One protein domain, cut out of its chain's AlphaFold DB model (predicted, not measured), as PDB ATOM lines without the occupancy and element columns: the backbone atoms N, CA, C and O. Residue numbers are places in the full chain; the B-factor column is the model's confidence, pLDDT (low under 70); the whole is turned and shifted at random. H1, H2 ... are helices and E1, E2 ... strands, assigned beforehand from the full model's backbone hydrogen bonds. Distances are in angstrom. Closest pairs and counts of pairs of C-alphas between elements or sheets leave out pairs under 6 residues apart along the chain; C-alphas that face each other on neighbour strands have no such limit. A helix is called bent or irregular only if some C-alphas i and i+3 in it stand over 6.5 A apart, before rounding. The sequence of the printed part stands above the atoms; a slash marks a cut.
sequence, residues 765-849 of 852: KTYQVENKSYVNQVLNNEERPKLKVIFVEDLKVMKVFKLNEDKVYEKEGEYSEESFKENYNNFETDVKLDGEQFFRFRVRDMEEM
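This is residues 765 to 849 of the 852 residues of an uncharacterized protein of Bacteriovorax sp. MedPE-SWde (UniProt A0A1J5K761). What does the domain look like? It is a strongly twisted sheet of four strands with H1 over one face and H3 over the other; H2 follows the end of E4, and the small H4 lies farthest out, beyond H2 and H3. The long axis runs from the turn between E3 and E4 to H4. What is it made of? The printed part has 85 residues, with four named helices and four named strands in the order E1 H1 E2 E3 E4 H2 H3 H4, of mixed class; the sheet is mixed, in the order E1 E2 E3 E4. Is it compact? It is compact, with a radius of gyration of the C-alphas of 13.1 A, yet elongated, spanning 43 by 25 by 16 A.

Where does the first half run? E1 is residues 765 to 769, 13.4 A long, from C-alpha 765 at (38.879, -23.331, -10.757). H1, residues 772 to 779, is only just irregular, with C-alphas 773 and 776 6.7 A apart; E2, residues 787 to 792, is 15.7 A long. What comes next? E3, residues 797 to 803, is 19.7 A long and E4, residues 809 to 815, 17.3 A. H2 is residues 817 to 822, H3 residues 829 to 839, 15.2 A long, and H4 residues 843 to 847, ending at C-alpha 847 (26.759, -45.926, -2.676).

How is the sheet paired? E1 and E2 are parallel, with N 767 and O 789 2.8 A apart; E1, H1 and E2 make a strand-helix-strand unit, two parallel neighbour strands with a helix between, its crossover right-handed. E2, E3 and E4 form a meander, each strand the antiparallel neighbour of the one before, in two hairpins, with N 790 and O 799 2.8 A apart and N 800 and O 813 2.9 A apart. What is on the sheet? There are three layers, helices on both faces: H2 and H3 on one, H1 on the other. H3 runs along the strands over E2, at a height over the sheet of 9.2 A; the closest C-alphas of H1 and E2, Lys 772 and Val 792, are 6.1 A apart. How do the helices stand? H2 and H3 are close but not clearly touching, C-alphas of Glu 817 and Phe 839 closest at 5.9 A, at a steep tilt of 39 degrees, opposite ways; H4 is not on the sheet. Every O i to N i+4 pair is within hydrogen-bond range in H2, H3 and H4, and 2 of 4 in H1.

How large is it? The two C-alphas farthest apart, those of Asp 806 and Glu 848, are 43.8 A apart. Are there cuts or long links? The printed part has no cut and no long link. Where is confidence low? Residues 841 to 849 are under 70 in pLDDT, and the mean of the printed part is 79.3.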
ATOM      1  N   LYS A 765      37.488 -22.951 -11.036       82.56
ATOM      2  CA  LYS A 765      38.879 -23.331 -10.757       82.56
ATOM      3  C   LYS A 765      39.070 -23.663  -9.283       82.56
ATOM      4  O   LYS A 765      38.653 -22.895  -8.411       82.56
ATOM      5  N   THR A 766      39.702 -24.804  -9.021       85.06
ATOM      6  CA  THR A 766      39.996 -25.310  -7.680       85.06
ATOM      7  C   THR A 766      41.325 -24.771  -7.146       85.06
ATOM      8  O   THR A 766      42.289 -24.546  -7.880       85.06
ATOM      9  N   TYR A 767      41.371 -24.550  -5.834       84.69
ATOM     10  CA  TYR A 767      42.542 -24.120  -5.076       84.69
ATOM     11  C   TYR A 767      42.543 -24.828  -3.717       84.69
ATOM     12  O   TYR A 767      41.491 -24.993  -3.103       84.69
ATOM     13  N   GLN A 768      43.719 -25.204  -3.214       84.44
ATOM     14  CA  GLN A 768      43.879 -25.875  -1.919       84.44
ATOM     15  C   GLN A 768      44.838 -25.070  -1.037       84.44
ATOM     16  O   GLN A 768      46.007 -24.897  -1.402       84.44
ATOM     17  N   VAL A 769      44.334 -24.581   0.102       79.56
ATOM     18  CA  VAL A 769      45.060 -23.747   1.070       79.56
ATOM     19  C   VAL A 769      45.119 -24.401   2.448       79.56
ATOM     20  O   VAL A 769      44.148 -24.982   2.928       79.56
ATOM     21  N   GLU A 770      46.267 -24.268   3.107       72.62
ATOM     22  CA  GLU A 770      46.535 -24.908   4.402       72.62
ATOM     23  C   GLU A 770      45.856 -24.189   5.581       72.62
ATOM     24  O   GLU A 770      45.591 -24.801   6.612       72.62
ATOM     25  N   ASN A 771      45.560 -22.891   5.437       73.88
ATOM     26  CA  ASN A 771      44.939 -22.073   6.478       73.88
ATOM     27  C   ASN A 771      43.904 -21.097   5.903       73.88
ATOM     28  O   ASN A 771      44.125 -20.507   4.840       73.88
ATOM     29  N   LYS A 772      42.824 -20.842   6.651       80.56
ATOM     30  CA  LYS A 772      41.800 -19.836   6.320       80.56
ATOM     31  C   LYS A 772      42.351 -18.425   6.050       80.56
ATOM     32  O   LYS A 772      41.722 -17.673   5.312       80.56
ATOM     33  N   SER A 773      43.513 -18.059   6.599       79.19
ATOM     34  CA  SER A 773      44.177 -16.770   6.341       79.19
ATOM     35  C   SER A 773      44.570 -16.570   4.869       79.19
ATOM     36  O   SER A 773      44.506 -15.451   4.360       79.19
ATOM     37  N   TYR A 774      44.916 -17.650   4.163       78.12
ATOM     38  CA  TYR A 774      45.354 -17.611   2.765       78.12
ATOM     39  C   TYR A 774      44.196 -17.540   1.759       78.12
ATOM     40  O   TYR A 774      44.428 -17.244   0.587       78.12
ATOM     41  N   VAL A 775      42.944 -17.729   2.199       82.62
ATOM     42  CA  VAL A 775      41.748 -17.611   1.341       82.62
ATOM     43  C   VAL A 775      41.725 -16.252   0.635       82.62
ATOM     44  O   VAL A 775      41.598 -16.200  -0.584       82.62
ATOM     45  N   ASN A 776      41.971 -15.159   1.362       82.38
ATOM     46  CA  ASN A 776      41.983 -13.808   0.787       82.38
ATOM     47  C   ASN A 776      43.104 -13.596  -0.249       82.38
ATOM     48  O   ASN A 776      42.940 -12.786  -1.158       82.38
ATOM     49  N   GLN A 777      44.224 -14.322  -0.153       81.94
ATOM     50  CA  GLN A 777      45.286 -14.265  -1.164       81.94
ATOM     51  C   GLN A 777      44.862 -14.983  -2.452       81.94
ATOM     52  O   GLN A 777      45.096 -14.473  -3.543       81.94
ATOM     53  N   VAL A 778      44.173 -16.122  -2.334       84.12
ATOM     54  CA  VAL A 778      43.609 -16.846  -3.485       84.12
ATOM     55  C   VAL A 778      42.484 -16.055  -4.153       84.12
ATOM     56  O   VAL A 778      42.433 -15.997  -5.380       84.12
ATOM     57  N   LEU A 779      41.611 -15.392  -3.387       84.88
ATOM     58  CA  LEU A 779      40.569 -14.522  -3.949       84.88
ATOM     59  C   LEU A 779      41.169 -13.358  -4.751       84.88
ATOM     60  O   LEU A 779      40.716 -13.100  -5.866       84.88
ATOM     61  N   ASN A 780      42.229 -12.732  -4.230       79.69
ATOM     62  CA  ASN A 780      42.861 -11.542  -4.807       79.69
ATOM     63  C   ASN A 780      44.002 -11.818  -5.808       79.69
ATOM     64  O   ASN A 780      44.640 -10.866  -6.255       79.69
ATOM     65  N   ASN A 781      44.287 -13.079  -6.161       80.50
ATOM     66  CA  ASN A 781      45.316 -13.388  -7.161       80.50
ATOM     67  C   ASN A 781      44.924 -12.897  -8.576       80.50
ATOM     68  O   ASN A 781      43.775 -12.540  -8.842       80.50
ATOM     69  N   GLU A 782      45.899 -12.864  -9.490       73.00
ATOM     70  CA  GLU A 782      45.721 -12.327 -10.852       73.00
ATOM     71  C   GLU A 782      44.680 -13.099 -11.680       73.00
ATOM     72  O   GLU A 782      44.038 -12.539 -12.571       73.00
ATOM     73  N   GLU A 783      44.472 -14.379 -11.366       74.69
ATOM     74  CA  GLU A 783      43.497 -15.231 -12.034       74.69
ATOM     75  C   GLU A 783      42.068 -14.868 -11.615       74.69
ATOM     76  O   GLU A 783      41.715 -14.926 -10.435       74.69
ATOM     77  N   ARG A 784      41.206 -14.550 -12.589       80.62
ATOM     78  CA  ARG A 784      39.792 -14.208 -12.343       80.62
ATOM     79  C   ARG A 784      38.792 -15.139 -13.057       80.62
ATOM     80  O   ARG A 784      38.030 -14.669 -13.901       80.62
ATOM     81  N   PRO A 785      38.780 -16.457 -12.763       84.06
ATOM     82  CA  PRO A 785      37.717 -17.364 -13.211       84.06
ATOM     83  C   PRO A 785      36.361 -16.953 -12.615       84.06
ATOM     84  O   PRO A 785      36.312 -16.354 -11.539       84.06
ATOM     85  N   LYS A 786      35.242 -17.307 -13.260       83.62
ATOM     86  CA  LYS A 786      33.901 -16.968 -12.736       83.62
ATOM     87  C   LYS A 786      33.638 -17.556 -11.350       83.62
ATOM     88  O   LYS A 786      32.910 -16.951 -10.568       83.62
ATOM     89  N   LEU A 787      34.231 -18.711 -11.057       83.94
ATOM     90  CA  LEU A 787      34.089 -19.421  -9.792       83.94
ATOM     91  C   LEU A 787      35.468 -19.839  -9.267       83.94
ATOM     92  O   LEU A 787      36.255 -20.457  -9.988       83.94
ATOM     93  N   LYS A 788      35.749 -19.520  -8.001       89.12
ATOM     94  CA  LYS A 788      36.900 -20.021  -7.238       89.12
ATOM     95  C   LYS A 788      36.394 -20.991  -6.178       89.12
ATOM     96  O   LYS A 788      35.681 -20.595  -5.257       89.12
ATOM     97  N   VAL A 789      36.782 -22.254  -6.293       89.44
ATOM     98  CA  VAL A 789      36.517 -23.285  -5.284       89.44
ATOM     99  C   VAL A 789      37.767 -23.420  -4.426       89.44
ATOM    100  O   VAL A 789      38.834 -23.751  -4.935       89.44
ATOM    101  N   ILE A 790      37.659 -23.120  -3.134       89.81
ATOM    102  CA  ILE A 790      38.796 -23.051  -2.215       89.81
ATOM    103  C   ILE A 790      38.612 -24.093  -1.113       89.81
ATOM    104  O   ILE A 790      37.769 -23.947  -0.227       89.81
ATOM    105  N   PHE A 791      39.424 -25.141  -1.168       88.56
ATOM    106  CA  PHE A 791      39.535 -26.174  -0.147       88.56
ATOM    107  C   PHE A 791      40.469 -25.694   0.973       88.56
ATOM    108  O   PHE A 791      41.607 -25.304   0.706       88.56
ATOM    109  N   VAL A 792      39.982 -25.686   2.215       88.06
ATOM    110  CA  VAL A 792      40.622 -25.033   3.370       88.06
ATOM    111  C   VAL A 792      40.944 -26.078   4.443       88.06
ATOM    112  O   VAL A 792      40.047 -26.518   5.163       88.06
ATOM    113  N   GLU A 793      42.208 -26.515   4.528       78.94
ATOM    114  CA  GLU A 793      42.599 -27.698   5.319       78.94
ATOM    115  C   GLU A 793      42.416 -27.537   6.835       78.94
ATOM    116  O   GLU A 793      41.912 -28.463   7.471       78.94
ATOM    117  N   ASP A 794      42.769 -26.384   7.420       78.56
ATOM    118  CA  ASP A 794      42.631 -26.137   8.867       78.56
ATOM    119  C   ASP A 794      41.176 -26.190   9.354       78.56
ATOM    120  O   ASP A 794      40.913 -26.594  10.488       78.56
ATOM    121  N   LEU A 795      40.232 -25.822   8.486       78.69
ATOM    122  CA  LEU A 795      38.794 -25.883   8.746       78.69
ATOM    123  C   LEU A 795      38.123 -27.171   8.237       78.69
ATOM    124  O   LEU A 795      36.981 -27.422   8.606       78.69
ATOM    125  N   LYS A 796      38.798 -27.972   7.397       85.12
ATOM    126  CA  LYS A 796      38.228 -29.122   6.664       85.12
ATOM    127  C   LYS A 796      36.925 -28.794   5.916       85.12
ATOM    128  O   LYS A 796      35.946 -29.530   6.009       85.12
ATOM    129  N   VAL A 797      36.909 -27.694   5.163       87.94
ATOM    130  CA  VAL A 797      35.744 -27.284   4.353       87.94
ATOM    131  C   VAL A 797      36.139 -26.896   2.935       87.94
ATOM    132  O   VAL A 797      37.239 -26.396   2.693       87.94
ATOM    133  N   MET A 798      35.199 -27.057   2.007       91.31
ATOM    134  CA  MET A 798      35.238 -26.442   0.684       91.31
ATOM    135  C   MET A 798      34.411 -25.154   0.710       91.31
ATOM    136  O   MET A 798      33.230 -25.192   1.043       91.31
ATOM    137  N   LYS A 799      34.994 -24.012   0.341       91.31
ATOM    138  CA  LYS A 799      34.291 -22.726   0.197       91.31
ATOM    139  C   LYS A 799      34.194 -22.371  -1.285       91.31
ATOM    140  O   LYS A 799      35.208 -22.374  -1.978       91.31
ATOM    141  N   VAL A 800      32.996 -22.060  -1.770       89.38
ATOM    142  CA  VAL A 800      32.758 -21.669  -3.169       89.38
ATOM    143  C   VAL A 800      32.558 -20.162  -3.230       89.38
ATOM    144  O   VAL A 800      31.770 -19.609  -2.460       89.38
ATOM    145  N   PHE A 801      33.275 -19.502  -4.136       89.06
ATOM    146  CA  PHE A 801      33.216 -18.061  -4.345       89.06
ATOM    147  C   PHE A 801      32.933 -17.721  -5.806       89.06
ATOM    148  O   PHE A 801      33.558 -18.280  -6.709       89.06
ATOM    149  N   LYS A 802      32.045 -16.756  -6.028       89.81
ATOM    150  CA  LYS A 802      31.557 -16.318  -7.336       89.81
ATOM    151  C   LYS A 802      32.041 -14.909  -7.644       89.81
ATOM    152  O   LYS A 802      32.036 -14.051  -6.767       89.81
ATOM    153  N   LEU A 803      32.488 -14.683  -8.876       87.06
ATOM    154  CA  LEU A 803      32.899 -13.367  -9.354       87.06
ATOM    155  C   LEU A 803      31.658 -12.574  -9.785       87.06
ATOM    156  O   LEU A 803      31.052 -12.896 -10.809       87.06
ATOM    157  N   ASN A 804      31.304 -11.543  -9.021       85.50
ATOM    158  CA  ASN A 804      30.186 -10.652  -9.333       85.50
ATOM    159  C   ASN A 804      30.583  -9.581 -10.369       85.50
ATOM    160  O   ASN A 804      31.748  -9.468 -10.758       85.50
ATOM    161  N   GLU A 805      29.610  -8.789 -10.832       81.94
ATOM    162  CA  GLU A 805      29.783  -7.815 -11.925       81.94
ATOM    163  C   GLU A 805      30.857  -6.749 -11.620       81.94
ATOM    164  O   GLU A 805      31.665  -6.420 -12.492       81.94
ATOM    165  N   ASP A 806      30.977  -6.330 -10.354       81.31
ATOM    166  CA  ASP A 806      32.039  -5.445  -9.838       81.31
ATOM    167  C   ASP A 806      33.444  -6.087  -9.804       81.31
ATOM    168  O   ASP A 806      34.424  -5.472  -9.379       81.31
ATOM    169  N   LYS A 807      33.579  -7.338 -10.267       79.19
ATOM    170  CA  LYS A 807      34.817  -8.141 -10.287       79.19
ATOM    171  C   LYS A 807      35.399  -8.417  -8.893       79.19
ATOM    172  O   LYS A 807      36.610  -8.634  -8.764       79.19
ATOM    173  N   VAL A 808      34.530  -8.435  -7.884       84.06
ATOM    174  CA  VAL A 808      34.784  -8.880  -6.506       84.06
ATOM    175  C   VAL A 808      34.265 -10.313  -6.345       84.06
ATOM    176  O   VAL A 808      33.287 -10.696  -6.987       84.06
ATOM    177  N   TYR A 809      34.930 -11.111  -5.507       85.88
ATOM    178  CA  TYR A 809      34.468 -12.452  -5.155       85.88
ATOM    179  C   TYR A 809      33.556 -12.430  -3.929       85.88
ATOM    180  O   TYR A 809      34.000 -12.082  -2.836       85.88
ATOM    181  N   GLU A 810      32.319 -12.886  -4.096       87.12
ATOM    182  CA  GLU A 810      31.389 -13.151  -2.998       87.12
ATOM    183  C   GLU A 810      31.311 -14.647  -2.691       87.12
ATOM    184  O   GLU A 810      31.569 -15.492  -3.547       87.12
ATOM    185  N   LYS A 811      30.990 -14.991  -1.441       88.69
ATOM    186  CA  LYS A 811      30.894 -16.381  -0.986       88.69
ATOM    187  C   LYS A 811      29.523 -16.953  -1.356       88.69
ATOM    188  O   LYS A 811      28.521 -16.576  -0.761       88.69
ATOM    189  N   GLU A 812      29.506 -17.913  -2.274       85.50
ATOM    190  CA  GLU A 812      28.297 -18.605  -2.736       85.50
ATOM    191  C   GLU A 812      27.957 -19.833  -1.875       85.50
ATOM    192  O   GLU A 812      26.785 -20.145  -1.684       85.50
ATOM    193  N   GLY A 813      28.958 -20.506  -1.289       82.38
ATOM    194  CA  GLY A 813      28.723 -21.689  -0.454       82.38
ATOM    195  C   GLY A 813      29.884 -22.065   0.467       82.38
ATOM    196  O   GLY A 813      31.014 -21.593   0.315       82.38
ATOM    197  N   GLU A 814      29.605 -22.920   1.449       90.00
ATOM    198  CA  GLU A 814      30.607 -23.591   2.282       90.00
ATOM    199  C   GLU A 814      30.097 -24.967   2.696       90.00
ATOM    200  O   GLU A 814      28.994 -25.077   3.221       90.00
ATOM    201  N   TYR A 815      30.910 -25.989   2.444       88.56
ATOM    202  CA  TYR A 815      30.541 -27.393   2.553       88.56
ATOM    203  C   TYR A 815      31.538 -28.124   3.457       88.56
ATOM    204  O   TYR A 815      32.752 -28.092   3.224       88.56
ATOM    205  N   SER A 816      31.004 -28.777   4.488       88.50
ATOM    206  CA  SER A 816      31.661 -29.847   5.247       88.50
ATOM    207  C   SER A 816      31.788 -31.117   4.396       88.50
ATOM    208  O   SER A 816      31.229 -31.195   3.305       88.50
ATOM    209  N   GLU A 817      32.474 -32.142   4.904       84.94
ATOM    210  CA  GLU A 817      32.530 -33.458   4.249       84.94
ATOM    211  C   GLU A 817      31.132 -34.050   3.994       84.94
ATOM    212  O   GLU A 817      30.869 -34.581   2.919       84.94
ATOM    213  N   GLU A 818      30.230 -33.942   4.970       81.06
ATOM    214  CA  GLU A 818      28.869 -34.488   4.907       81.06
ATOM    215  C   GLU A 818      28.028 -33.736   3.870       81.06
ATOM    216  O   GLU A 818      27.552 -34.332   2.907       81.06
ATOM    217  N   SER A 819      27.957 -32.407   3.983       82.88
ATOM    218  CA  SER A 819      27.212 -31.572   3.029       82.88
ATOM    219  C   SER A 819      27.815 -31.571   1.618       82.88
ATOM    220  O   SER A 819      27.090 -31.347   0.647       82.88
ATOM    221  N   PHE A 820      29.110 -31.877   1.467       85.38
ATOM    222  CA  PHE A 820      29.727 -32.143   0.165       85.38
ATOM    223  C   PHE A 820      29.282 -33.486  -0.432       85.38
ATOM    224  O   PHE A 820      29.064 -33.546  -1.639       85.38
ATOM    225  N   LYS A 821      29.099 -34.541   0.378       81.00
ATOM    226  CA  LYS A 821      28.536 -35.831  -0.074       81.00
ATOM    227  C   LYS A 821      27.061 -35.694  -0.456       81.00
ATOM    228  O   LYS A 821      26.676 -36.124  -1.538       81.00
ATOM    229  N   GLU A 822      26.257 -35.026   0.372       78.56
ATOM    230  CA  GLU A 822      24.840 -34.733   0.087       78.56
ATOM    231  C   GLU A 822      24.665 -33.971  -1.235       78.56
ATOM    232  O   GLU A 822      23.823 -34.314  -2.064       78.56
ATOM    233  N   ASN A 823      25.502 -32.956  -1.463       76.62
ATOM    234  CA  ASN A 823      25.475 -32.148  -2.680       76.62
ATOM    235  C   ASN A 823      26.366 -32.700  -3.799       76.62
ATOM    236  O   ASN A 823      26.500 -32.035  -4.825       76.62
ATOM    237  N   TYR A 824      26.960 -33.892  -3.646       78.62
ATOM    238  CA  TYR A 824      28.042 -34.373  -4.512       78.62
ATOM    239  C   TYR A 824      27.683 -34.267  -5.992       78.62
ATOM    240  O   TYR A 824      28.447 -33.718  -6.781       78.62
ATOM    241  N   ASN A 825      26.481 -34.713  -6.367       76.25
ATOM    242  CA  ASN A 825      26.018 -34.703  -7.753       76.25
ATOM    243  C   ASN A 825      25.951 -33.299  -8.382       76.25
ATOM    244  O   ASN A 825      26.166 -33.198  -9.592       76.25
ATOM    245  N   ASN A 826      25.749 -32.246  -7.582       77.00
ATOM    246  CA  ASN A 826      25.585 -30.855  -8.021       77.00
ATOM    247  C   ASN A 826      26.907 -30.178  -8.442       77.00
ATOM    248  O   ASN A 826      26.875 -29.117  -9.061       77.00
ATOM    249  N   PHE A 827      28.065 -30.765  -8.118       78.94
ATOM    250  CA  PHE A 827      29.381 -30.217  -8.466       78.94
ATOM    251  C   PHE A 827      29.906 -30.719  -9.825       78.94
ATOM    252  O   PHE A 827      29.469 -31.747 -10.347       78.94
ATOM    253  N   GLU A 828      30.879 -30.018 -10.411       73.06
ATOM    254  CA  GLU A 828      31.552 -30.466 -11.642       73.06
ATOM    255  C   GLU A 828      32.518 -31.626 -11.392       73.06
ATOM    256  O   GLU A 828      32.946 -31.845 -10.263       73.06
ATOM    257  N   THR A 829      32.904 -32.343 -12.450       74.62
ATOM    258  CA  THR A 829      33.861 -33.460 -12.389       74.62
ATOM    259  C   THR A 829      35.165 -33.077 -11.684       74.62
ATOM    260  O   THR A 829      35.604 -33.798 -10.796       74.62
ATOM    261  N   ASP A 830      35.741 -31.918 -11.999       74.62
ATOM    262  CA  ASP A 830      37.012 -31.480 -11.404       74.62
ATOM    263  C   ASP A 830      36.851 -31.161  -9.907       74.62
ATOM    264  O   ASP A 830      37.681 -31.545  -9.083       74.62
ATOM    265  N   VAL A 831      35.728 -30.536  -9.530       81.06
ATOM    266  CA  VAL A 831      35.385 -30.225  -8.130       81.06
ATOM    267  C   VAL A 831      35.072 -31.496  -7.331       81.06
ATOM    268  O   VAL A 831      35.467 -31.595  -6.170       81.06
ATOM    269  N   LYS A 832      34.420 -32.487  -7.955       82.56
ATOM    270  CA  LYS A 832      34.197 -33.832  -7.401       82.56
ATOM    271  C   LYS A 832      35.528 -34.523  -7.107       82.56
ATOM    272  O   LYS A 832      35.768 -34.897  -5.962       82.56
ATOM    273  N   LEU A 833      36.420 -34.596  -8.098       76.12
ATOM    274  CA  LEU A 833      37.720 -35.266  -7.992       76.12
ATOM    275  C   LEU A 833      38.665 -34.608  -6.974       76.12
ATOM    276  O   LEU A 833      39.361 -35.318  -6.243       76.12
ATOM    277  N   ASP A 834      38.712 -33.274  -6.896       79.31
ATOM    278  CA  ASP A 834      39.495 -32.589  -5.857       79.31
ATOM    279  C   ASP A 834      38.850 -32.719  -4.468       79.31
ATOM    280  O   ASP A 834      39.564 -32.876  -3.476       79.31
ATOM    281  N   GLY A 835      37.514 -32.719  -4.387       80.81
ATOM    282  CA  GLY A 835      36.770 -32.914  -3.144       80.81
ATOM    283  C   GLY A 835      36.928 -34.319  -2.558       80.81
ATOM    284  O   GLY A 835      37.224 -34.444  -1.371       80.81
ATOM    285  N   GLU A 836      36.848 -35.370  -3.380       78.88
ATOM    286  CA  GLU A 836      37.205 -36.746  -2.994       78.88
ATOM    287  C   GLU A 836      38.637 -36.809  -2.437       78.88
ATOM    288  O   GLU A 836      38.876 -37.379  -1.373       78.88
ATOM    289  N   GLN A 837      39.607 -36.169  -3.102       77.25
ATOM    290  CA  GLN A 837      41.003 -36.140  -2.642       77.25
ATOM    291  C   GLN A 837      41.222 -35.309  -1.367       77.25
ATOM    292  O   GLN A 837      42.160 -35.581  -0.608       77.25
ATOM    293  N   PHE A 838      40.399 -34.286  -1.131       83.12
ATOM    294  CA  PHE A 838      40.466 -33.416   0.041       83.12
ATOM    295  C   PHE A 838      39.825 -34.070   1.273       83.12
ATOM    296  O   PHE A 838      40.485 -34.206   2.305       83.12
ATOM    297  N   PHE A 839      38.577 -34.532   1.141       80.69
ATOM    298  CA  PHE A 839      37.799 -35.166   2.210       80.69
ATOM    299  C   PHE A 839      38.147 -36.650   2.430       80.69
ATOM    300  O   PHE A 839      38.005 -37.149   3.540       80.69
ATOM    301  N   ARG A 840      38.723 -37.330   1.427       77.19
ATOM    302  CA  ARG A 840      39.287 -38.698   1.491       77.19
ATOM    303  C   ARG A 840      38.280 -39.849   1.601       77.19
ATOM    304  O   ARG A 840      38.644 -40.919   2.090       77.19
ATOM    305  N   PHE A 841      37.068 -39.659   1.096       65.81
ATOM    306  CA  PHE A 841      36.144 -40.755   0.788       65.81
ATOM    307  C   PHE A 841      36.263 -41.155  -0.693       65.81
ATOM    308  O   PHE A 841      36.823 -40.410  -1.495       65.81
ATOM    309  N   ARG A 842      35.737 -42.324  -1.064       58.78
ATOM    310  CA  ARG A 842      35.562 -42.763  -2.458       58.78
ATOM    311  C   ARG A 842      34.085 -42.755  -2.828       58.78
ATOM    312  O   ARG A 842      33.244 -43.023  -1.975       58.78
ATOM    313  N   VAL A 843      33.757 -42.582  -4.110       56.38
ATOM    314  CA  VAL A 843      32.358 -42.684  -4.592       56.38
ATOM    315  C   VAL A 843      31.663 -43.987  -4.156       56.38
ATOM    316  O   VAL A 843      30.505 -43.956  -3.749       56.38
ATOM    317  N   ARG A 844      32.384 -45.118  -4.148       54.66
ATOM    318  CA  ARG A 844      31.862 -46.428  -3.705       54.66
ATOM    319  C   ARG A 844      31.442 -46.450  -2.226       54.66
ATOM    320  O   ARG A 844      30.565 -47.218  -1.852       54.66
ATOM    321  N   ASP A 845      32.024 -45.578  -1.404       51.59
ATOM    322  CA  ASP A 845      31.672 -45.427   0.011       51.59
ATOM    323  C   ASP A 845      30.375 -44.597   0.177       51.59
ATOM    324  O   ASP A 845      29.722 -44.671   1.216       51.59
ATOM    325  N   MET A 846      29.972 -43.823  -0.846       54.72
ATOM    326  CA  MET A 846      28.688 -43.104  -0.878       54.72
ATOM    327  C   MET A 846      27.531 -43.978  -1.371       54.72
ATOM    328  O   MET A 846      26.408 -43.797  -0.911       54.72
ATOM    329  N   GLU A 847      27.779 -44.943  -2.265       50.53
ATOM    330  CA  GLU A 847      26.759 -45.926  -2.676       50.53
ATOM    331  C   GLU A 847      26.215 -46.698  -1.457       50.53
ATOM    332  O   GLU A 847      25.023 -46.984  -1.386       50.53
ATOM    333  N   GLU A 848      27.061 -46.946  -0.450       45.44
ATOM    334  CA  GLU A 848      26.700 -47.594   0.822       45.44
ATOM    335  C   GLU A 848      26.104 -46.641   1.888       45.44
ATOM    336  O   GLU A 848      25.744 -47.094   2.980       45.44
ATOM    337  N   MET A 849      26.017 -45.335   1.595       45.03
ATOM    338  CA  MET A 849      25.319 -44.321   2.409       45.03
ATOM    339  C   MET A 849      23.986 -43.894   1.785       45.03
ATOM    340  O   MET A 849      23.032 -43.667   2.512       45.03
TER     341      MET A 849